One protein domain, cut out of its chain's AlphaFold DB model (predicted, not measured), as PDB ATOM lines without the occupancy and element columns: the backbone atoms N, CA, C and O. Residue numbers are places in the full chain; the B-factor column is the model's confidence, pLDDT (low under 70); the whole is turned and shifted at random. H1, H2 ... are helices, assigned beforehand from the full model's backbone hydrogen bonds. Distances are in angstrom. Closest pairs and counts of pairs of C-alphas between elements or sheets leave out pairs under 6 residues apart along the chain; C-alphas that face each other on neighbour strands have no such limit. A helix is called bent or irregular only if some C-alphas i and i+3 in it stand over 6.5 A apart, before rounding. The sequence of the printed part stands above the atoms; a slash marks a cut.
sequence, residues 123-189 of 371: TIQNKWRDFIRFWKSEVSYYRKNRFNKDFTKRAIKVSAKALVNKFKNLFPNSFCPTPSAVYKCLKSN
ATOM      1  N   THR A 123     151.986 142.144 115.535       78.19
ATOM      2  CA  THR A 123     150.833 143.039 115.670       78.19
ATOM      3  C   THR A 123     149.733 142.766 114.647       78.19
ATOM      4  O   THR A 123     148.568 142.656 115.017       78.19
ATOM      5  N   ILE A 124     150.067 142.621 113.359       76.56
ATOM      6  CA  ILE A 124     149.052 142.384 112.323       76.56
ATOM      7  C   ILE A 124     148.520 140.952 112.394       76.56
ATOM      8  O   ILE A 124     147.320 140.741 112.226       76.56
ATOM      9  N   GLN A 125     149.381 139.980 112.695       80.06
ATOM     10  CA  GLN A 125     148.945 138.598 112.911       80.06
ATOM     11  C   GLN A 125     147.960 138.508 114.086       80.06
ATOM     12  O   GLN A 125     146.896 137.909 113.948       80.06
ATOM     13  N   ASN A 126     148.266 139.182 115.200       85.56
ATOM     14  CA  ASN A 126     147.385 139.270 116.365       85.56
ATOM     15  C   ASN A 126     146.063 139.962 116.017       85.56
ATOM     16  O   ASN A 126     145.000 139.468 116.381       85.56
ATOM     17  N   LYS A 127     146.120 141.048 115.241       88.38
ATOM     18  CA  LYS A 127     144.941 141.794 114.787       88.38
ATOM     19  C   LYS A 127     143.992 140.947 113.929       88.38
ATOM     20  O   LYS A 127     142.784 141.079 114.056       88.38
ATOM     21  N   TRP A 128     144.514 140.063 113.076       91.62
ATOM     22  CA  TRP A 128     143.709 139.194 112.200       91.62
ATOM     23  C   TRP A 128     143.302 137.857 112.832       91.62
ATOM     24  O   TRP A 128     142.546 137.099 112.224       91.62
ATOM     25  N   ARG A 129     143.802 137.544 114.031       91.69
ATOM     26  CA  ARG A 129     143.675 136.226 114.669       91.69
ATOM     27  C   ARG A 129     142.230 135.728 114.733       91.69
ATOM     28  O   ARG A 129     141.965 134.590 114.343       91.69
ATOM     29  N   ASP A 130     141.309 136.573 115.185       94.69
ATOM     30  CA  ASP A 130     139.906 136.190 115.376       94.69
ATOM     31  C   ASP A 130     139.211 135.952 114.030       94.69
ATOM     32  O   ASP A 130     138.539 134.936 113.847       94.69
ATOM     33  N   PHE A 131     139.473 136.815 113.043       95.81
ATOM     34  CA  PHE A 131     138.962 136.646 111.682       95.81
ATOM     35  C   PHE A 131     139.486 135.364 111.021       95.81
ATOM     36  O   PHE A 131     138.728 134.641 110.379       95.81
ATOM     37  N   ILE A 132     140.770 135.036 111.200       93.19
ATOM     38  CA  ILE A 132     141.362 133.798 110.667       93.19
ATOM     39  C   ILE A 132     140.728 132.569 111.327       93.19
ATOM     40  O   ILE A 132     140.435 131.588 110.638       93.19
ATOM     41  N   ARG A 133     140.503 132.604 112.647       95.25
ATOM     42  CA  ARG A 133     139.827 131.519 113.374       95.25
ATOM     43  C   ARG A 133     138.410 131.310 112.839       95.25
ATOM     44  O   ARG A 133     138.064 130.182 112.494       95.25
ATOM     45  N   PHE A 134     137.649 132.393 112.693       97.06
ATOM     46  CA  PHE A 134     136.317 132.375 112.091       97.06
ATOM     47  C   PHE A 134     136.332 131.831 110.654       97.06
ATOM     48  O   PHE A 134     135.540 130.962 110.298       97.06
ATOM     49  N   TRP A 135     137.270 132.274 109.814       95.88
ATOM     50  CA  TRP A 135     137.376 131.777 108.443       95.88
ATOM     51  C   TRP A 135     137.600 130.263 108.405       95.88
ATOM     52  O   TRP A 135     136.953 129.548 107.641       95.88
ATOM     53  N   LYS A 136     138.502 129.754 109.254       95.12
ATOM     54  CA  LYS A 136     138.774 128.316 109.361       95.12
ATOM     55  C   LYS A 136     137.540 127.535 109.822       95.12
ATOM     56  O   LYS A 136     137.277 126.471 109.260       95.12
ATOM     57  N   SER A 137     136.767 128.053 110.783       96.00
ATOM     58  CA  SER A 137     135.525 127.399 111.216       96.00
ATOM     59  C   SER A 137     134.471 127.377 110.110       96.00
ATOM     60  O   SER A 137     133.855 126.338 109.884       96.00
ATOM     61  N   GLU A 138     134.316 128.470 109.359       96.25
ATOM     62  CA  GLU A 138     133.389 128.528 108.223       96.25
ATOM     63  C   GLU A 138     133.791 127.541 107.117       96.25
ATOM     64  O   GLU A 138     132.946 126.804 106.605       96.25
ATOM     65  N   VAL A 139     135.084 127.457 106.780       95.56
ATOM     66  CA  VAL A 139     135.601 126.476 105.807       95.56
ATOM     67  C   VAL A 139     135.336 125.044 106.276       95.56
ATOM     68  O   VAL A 139     134.900 124.213 105.476       95.56
ATOM     69  N   SER A 140     135.572 124.750 107.556       96.12
ATOM     70  CA  SER A 140     135.302 123.432 108.141       96.12
ATOM     71  C   SER A 140     133.815 123.072 108.048       96.12
ATOM     72  O   SER A 140     133.454 122.015 107.521       96.12
ATOM     73  N   TYR A 141     132.940 123.999 108.450       95.62
ATOM     74  CA  TYR A 141     131.493 123.843 108.334       95.62
ATOM     75  C   TYR A 141     131.057 123.596 106.884       95.62
ATOM     76  O   TYR A 141     130.277 122.675 106.623       95.62
ATOM     77  N   TYR A 142     131.594 124.368 105.933       95.12
ATOM     78  CA  TYR A 142     131.305 124.201 104.512       95.12
ATOM     79  C   TYR A 142     131.714 122.818 104.003       95.12
ATOM     80  O   TYR A 142     130.903 122.123 103.389       95.12
ATOM     81  N   ARG A 143     132.941 122.379 104.295       94.94
ATOM     82  CA  ARG A 143     133.443 121.065 103.865       94.94
ATOM     83  C   ARG A 143     132.581 119.922 104.400       94.94
ATOM     84  O   ARG A 143     132.256 119.022 103.629       94.94
ATOM     85  N   LYS A 144     132.150 120.003 105.665       95.81
ATOM     86  CA  LYS A 144     131.281 119.002 106.303       95.81
ATOM     87  C   LYS A 144     129.872 118.961 105.699       95.81
ATOM     88  O   LYS A 144     129.291 117.890 105.582       95.81
ATOM     89  N   ASN A 145     129.319 120.110 105.300       95.19
ATOM     90  CA  ASN A 145     127.893 120.228 104.971       95.19
ATOM     91  C   ASN A 145     127.570 120.526 103.496       95.19
ATOM     92  O   ASN A 145     126.394 120.620 103.143       95.19
ATOM     93  N   ARG A 146     128.561 120.667 102.604       91.94
ATOM     94  CA  ARG A 146     128.341 121.023 101.181       91.94
ATOM     95  C   ARG A 146     127.445 120.048 100.400       91.94
ATOM     96  O   ARG A 146     126.787 120.451  99.440       91.94
ATOM     97  N   PHE A 147     127.395 118.787 100.829       90.94
ATOM     98  CA  PHE A 147     126.583 117.724 100.223       90.94
ATOM     99  C   PHE A 147     125.389 117.299 101.085       90.94
ATOM    100  O   PHE A 147     124.764 116.279 100.806       90.94
ATOM    101  N   ASN A 148     125.059 118.062 102.133       92.12
ATOM    102  CA  ASN A 148     123.922 117.731 102.980       92.12
ATOM    103  C   ASN A 148     122.614 117.790 102.165       92.12
ATOM    104  O   ASN A 148     122.379 118.751 101.426       92.12
ATOM    105  N   LYS A 149     121.776 116.754 102.285       89.06
ATOM    106  CA  LYS A 149     120.470 116.674 101.607       89.06
ATOM    107  C   LYS A 149     119.440 117.615 102.238       89.06
ATOM    108  O   LYS A 149     118.541 118.084 101.547       89.06
ATOM    109  N   ASP A 150     119.587 117.913 103.527       92.06
ATOM    110  CA  ASP A 150     118.764 118.890 104.231       92.06
ATOM    111  C   ASP A 150     119.214 120.310 103.864       92.06
ATOM    112  O   ASP A 150     120.310 120.751 104.218       92.06
ATOM    113  N   PHE A 151     118.358 121.046 103.153       93.19
ATOM    114  CA  PHE A 151     118.653 122.401 102.688       93.19
ATOM    115  C   PHE A 151     118.811 123.416 103.826       93.19
ATOM    116  O   PHE A 151     119.466 124.436 103.622       93.19
ATOM    117  N   THR A 152     118.298 123.134 105.026       91.00
ATOM    118  CA  THR A 152     118.543 123.992 106.197       91.00
ATOM    119  C   THR A 152     120.006 123.914 106.652       91.00
ATOM    120  O   THR A 152     120.601 124.923 107.045       91.00
ATOM    121  N   LYS A 153     120.616 122.730 106.519       91.44
ATOM    122  CA  LYS A 153     121.990 122.427 106.940       91.44
ATOM    123  C   LYS A 153     123.000 122.500 105.802       91.44
ATOM    124  O   LYS A 153     124.194 122.587 106.068       91.44
ATOM    125  N   ARG A 154     122.558 122.447 104.542       91.81
ATOM    126  CA  ARG A 154     123.448 122.455 103.380       91.81
ATOM    127  C   ARG A 154     124.250 123.747 103.308       91.81
ATOM    128  O   ARG A 154     123.699 124.836 103.171       91.81
ATOM    129  N   ALA A 155     125.570 123.604 103.333       92.25
ATOM    130  CA  ALA A 155     126.465 124.735 103.179       92.25
ATOM    131  C   ALA A 155     126.671 125.068 101.699       92.25
ATOM    132  O   ALA A 155     126.902 124.189 100.868       92.25
ATOM    133  N   ILE A 156     126.632 126.358 101.379       90.00
ATOM    134  CA  ILE A 156     126.903 126.871 100.037       90.00
ATOM    135  C   ILE A 156     128.179 127.699 100.028       90.00
ATOM    136  O   ILE A 156     128.582 128.266 101.039       90.00
ATOM    137  N   LYS A 157     128.791 127.804  98.848       91.12
ATOM    138  CA  LYS A 157     129.880 128.755  98.628       91.12
ATOM    139  C   LYS A 157     129.380 130.186  98.809       91.12
ATOM    140  O   LYS A 157     128.288 130.510  98.331       91.12
ATOM    141  N   VAL A 158     130.197 131.039  99.415       91.44
ATOM    142  CA  VAL A 158     129.879 132.438  99.742       91.44
ATOM    143  C   VAL A 158     130.968 133.389  99.239       91.44
ATOM    144  O   VAL A 158     132.075 132.969  98.913       91.44
ATOM    145  N   SER A 159     130.658 134.678  99.109       91.88
ATOM    146  CA  SER A 159     131.661 135.692  98.767       91.88
ATOM    147  C   SER A 159     132.510 136.071  99.986       91.88
ATOM    148  O   SER A 159     132.071 135.934 101.129       91.88
ATOM    149  N   ALA A 160     133.709 136.618  99.755       92.81
ATOM    150  CA  ALA A 160     134.517 137.167 100.845       92.81
ATOM    151  C   ALA A 160     133.794 138.330 101.548       92.81
ATOM    152  O   ALA A 160     133.892 138.451 102.765       92.81
ATOM    153  N   LYS A 161     133.011 139.135 100.805       93.56
ATOM    154  CA  LYS A 161     132.167 140.194 101.385       93.56
ATOM    155  C   LYS A 161     131.159 139.623 102.386       93.56
ATOM    156  O   LYS A 161     131.073 140.125 103.498       93.56
ATOM    157  N   ALA A 162     130.457 138.548 102.024       94.00
ATOM    158  CA  ALA A 162     129.491 137.917 102.921       94.00
ATOM    159  C   ALA A 162     130.154 137.378 104.200       94.00
ATOM    160  O   ALA A 162     129.598 137.533 105.281       94.00
ATOM    161  N   LEU A 163     131.355 136.793 104.099       95.38
ATOM    162  CA  LEU A 163     132.114 136.328 105.268       95.38
ATOM    163  C   LEU A 163     132.554 137.485 106.173       95.38
ATOM    164  O   LEU A 163     132.443 137.379 107.389       95.38
ATOM    165  N   VAL A 164     133.011 138.593 105.587       95.62
ATOM    166  CA  VAL A 164     133.371 139.813 106.324       95.62
ATOM    167  C   VAL A 164     132.162 140.395 107.058       95.62
ATOM    168  O   VAL A 164     132.244 140.639 108.259       95.62
ATOM    169  N   ASN A 165     131.027 140.555 106.376       95.50
ATOM    170  CA  ASN A 165     129.808 141.093 106.984       95.50
ATOM    171  C   ASN A 165     129.259 140.151 108.070       95.50
ATOM    172  O   ASN A 165     128.908 140.599 109.158       95.50
ATOM    173  N   LYS A 166     129.292 138.830 107.836       95.81
ATOM    174  CA  LYS A 166     128.940 137.830 108.855       95.81
ATOM    175  C   LYS A 166     129.843 137.936 110.088       95.81
ATOM    176  O   LYS A 166     129.336 137.925 111.203       95.81
ATOM    177  N   PHE A 167     131.157 138.067 109.899       96.81
ATOM    178  CA  PHE A 167     132.098 138.250 111.006       96.81
ATOM    179  C   PHE A 167     131.818 139.541 111.778       96.81
ATOM    180  O   PHE A 167     131.760 139.506 113.000       96.81
ATOM    181  N   LYS A 168     131.587 140.654 111.073       95.62
ATOM    182  CA  LYS A 168     131.267 141.952 111.681       95.62
ATOM    183  C   LYS A 168     130.039 141.871 112.596       95.62
ATOM    184  O   LYS A 168     130.066 142.435 113.680       95.62
ATOM    185  N   ASN A 169     129.002 141.141 112.179       94.06
ATOM    186  CA  ASN A 169     127.777 140.982 112.968       94.06
ATOM    187  C   ASN A 169     127.976 140.082 114.198       94.06
ATOM    188  O   ASN A 169     127.383 140.333 115.239       94.06
ATOM    189  N   LEU A 170     128.794 139.030 114.084       95.44
ATOM    190  CA  LEU A 170     129.046 138.086 115.182       95.44
ATOM    191  C   LEU A 170     130.084 138.598 116.192       95.44
ATOM    192  O   LEU A 170     130.030 138.234 117.362       95.44
ATOM    193  N   PHE A 171     131.033 139.418 115.740       95.31
ATOM    194  CA  PHE A 171     132.158 139.909 116.535       95.31
ATOM    195  C   PHE A 171     132.320 141.431 116.368       95.31
ATOM    196  O   PHE A 171     133.332 141.884 115.829       95.31
ATOM    197  N   PRO A 172     131.344 142.243 116.821       92.50
ATOM    198  CA  PRO A 172     131.336 143.691 116.583       92.50
ATOM    199  C   PRO A 172     132.534 144.422 117.212       92.50
ATOM    200  O   PRO A 172     132.994 145.422 116.669       92.50
ATOM    201  N   ASN A 173     133.074 143.891 118.313       93.31
ATOM    202  CA  ASN A 173     134.212 144.471 119.037       93.31
ATOM    203  C   ASN A 173     135.578 143.971 118.533       93.31
ATOM    204  O   ASN A 173     136.619 144.468 118.963       93.31
ATOM    205  N   SER A 174     135.603 142.980 117.638       93.69
ATOM    206  CA  SER A 174     136.844 142.466 117.055       93.69
ATOM    207  C   SER A 174     137.223 143.254 115.806       93.69
ATOM    208  O   SER A 174     136.378 143.754 115.061       93.69
ATOM    209  N   PHE A 175     138.522 143.311 115.502       93.19
ATOM    210  CA  PHE A 175     138.965 143.872 114.231       93.19
ATOM    211  C   PHE A 175     138.384 143.080 113.050       93.19
ATOM    212  O   PHE A 175     138.665 141.891 112.886       93.19
ATOM    213  N   CYS A 176     137.646 143.770 112.183       93.75
ATOM    214  CA  CYS A 176     137.083 143.204 110.966       93.75
ATOM    215  C   CYS A 176     137.817 143.749 109.724       93.75
ATOM    216  O   CYS A 176     137.840 144.965 109.506       93.75
ATOM    217  N   PRO A 177     138.443 142.891 108.897       92.81
ATOM    218  CA  PRO A 177     139.101 143.340 107.678       92.81
ATOM    219  C   PRO A 177     138.084 143.721 106.600       92.81
ATOM    220  O   PRO A 177     137.014 143.131 106.492       92.81
ATOM    221  N   THR A 178     138.446 144.655 105.718       92.19
ATOM    222  CA  THR A 178     137.606 144.960 104.551       92.19
ATOM    223  C   THR A 178     137.640 143.810 103.533       92.19
ATOM    224  O   THR A 178     138.663 143.121 103.424       92.19
ATOM    225  N   PRO A 179     136.593 143.618 102.704       92.00
ATOM    226  CA  PRO A 179     136.602 142.583 101.667       92.00
ATOM    227  C   PRO A 179     137.808 142.708 100.722       92.00
ATOM    228  O   PRO A 179     138.447 141.715 100.378       92.00
ATOM    229  N   SER A 180     138.183 143.939 100.366       90.12
ATOM    230  CA  SER A 180     139.366 144.231  99.548       90.12
ATOM    231  C   SER A 180     140.671 143.794 100.219       90.12
ATOM    232  O   SER A 180     141.567 143.295  99.536       90.12
ATOM    233  N   ALA A 181     140.796 143.951 101.540       89.81
ATOM    234  CA  ALA A 181     141.952 143.460 102.286       89.81
ATOM    235  C   ALA A 181     142.014 141.927 102.263       89.81
ATOM    236  O   ALA A 181     143.071 141.371 101.974       89.81
ATOM    237  N   VAL A 182     140.879 141.246 102.457       91.38
ATOM    238  CA  VAL A 182     140.799 139.779 102.369       91.38
ATOM    239  C   VAL A 182     141.233 139.284 100.987       91.38
ATOM    240  O   VAL A 182     142.077 138.394 100.892       91.38
ATOM    241  N   TYR A 183     140.745 139.893  99.901       88.44
ATOM    242  CA  TYR A 183     141.168 139.522  98.545       88.44
ATOM    243  C   TYR A 183     142.666 139.748  98.299       88.44
ATOM    244  O   TYR A 183     143.300 138.934  97.626       88.44
ATOM    245  N   LYS A 184     143.257 140.818  98.848       84.25
ATOM    246  CA  LYS A 184     144.713 141.040  98.792       84.25
ATOM    247  C   LYS A 184     145.471 139.931  99.528       84.25
ATOM    248  O   LYS A 184     146.450 139.422  98.983       84.25
ATOM    249  N   CYS A 185     145.005 139.522 100.709       84.00
ATOM    250  CA  CYS A 185     145.596 138.415 101.460       84.00
ATOM    251  C   CYS A 185     145.513 137.097 100.681       84.00
ATOM    252  O   CYS A 185     146.525 136.423 100.536       84.00
ATOM    253  N   LEU A 186     144.360 136.778 100.086       85.56
ATOM    254  CA  LEU A 186     144.189 135.576  99.259       85.56
ATOM    255  C   LEU A 186     145.127 135.563  98.045       85.56
ATOM    256  O   LEU A 186     145.804 134.569  97.806       85.56
ATOM    257  N   LYS A 187     145.230 136.680  97.306       82.12
ATOM    258  CA  LYS A 187     146.121 136.791  96.133       82.12
ATOM    259  C   LYS A 187     147.599 136.635  96.486       82.12
ATOM    260  O   LYS A 187     148.370 136.129  95.683       82.12
ATOM    261  N   SER A 188     147.988 137.101  97.667       76.00
ATOM    262  CA  SER A 188     149.363 137.012  98.169       76.00
ATOM    263  C   SER A 188     149.617 135.760  99.016       76.00
ATOM    264  O   SER A 188     150.688 135.645  99.607       76.00
ATOM    265  N   ASN A 189     148.642 134.842  99.083       74.69
ATOM    266  CA  ASN A 189     148.645 133.643  99.923       74.69
ATOM    267  C   ASN A 189     149.017 133.922 101.397       74.69
ATOM    268  O   ASN A 189     149.714 133.150 102.051       74.69
TER     269      ASN A 189
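Overview. This is residues 123 to 189 of the 371 residues of the protein "IS30 family transposase" of Mycoplasma anserisalpingitidis (UniProt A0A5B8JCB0). One long, kinked helix, H1, makes the longest axis; after it residues 146 to 159 fold back to two short helices on one side of it, H2 crossing H1 nearly at a right angle and H3 meeting H2 near their first residues. The printed part has 67 residues with three named helices, H1, H2, H3, and no named strand: all helix. It is only just compact, close to loose, with a radius of gyration of the C-alphas of 13.0 A, and elongated, 42 by 27 by 17 A.

Arrangement. H1, residues 123 to 145, is irregular, C-alphas 127 and 130 being 7.6 A apart, with a kink of 43 degrees near residue 130. With residues 131 to 135 alone it only just touches H2, residues 160 to 170, with 3 pairs of C-alphas within 8 A, the closest those of Phe 131 and Phe 167, 7.1 A; they are about perpendicular, at 76 degrees. H2 touches H3, residues 179 to 187, at a steep tilt of 55 degrees, opposite ways; their closest C-alphas, of Lys 161 and Pro 179, are 5.0 A apart. H1 and H3 are apart. Every O i to N i+4 pair is within hydrogen-bond range in H2 and H3, 17 of 19 in H1.

Along the chain. H1 spans 34.1 A from C-alpha 123 at (150.833, 143.039, 115.670), H2 15.4 A, and H3 12.4 A to C-alpha 187 at (146.121, 136.791, 96.133).

Size, cuts and confidence. The C-alphas farthest apart, of Thr 123 and Lys 149, are 42.6 A apart. The link H1 to H2 is long. The printed part has no cut, and no printed residue is under 70 in pLDDT.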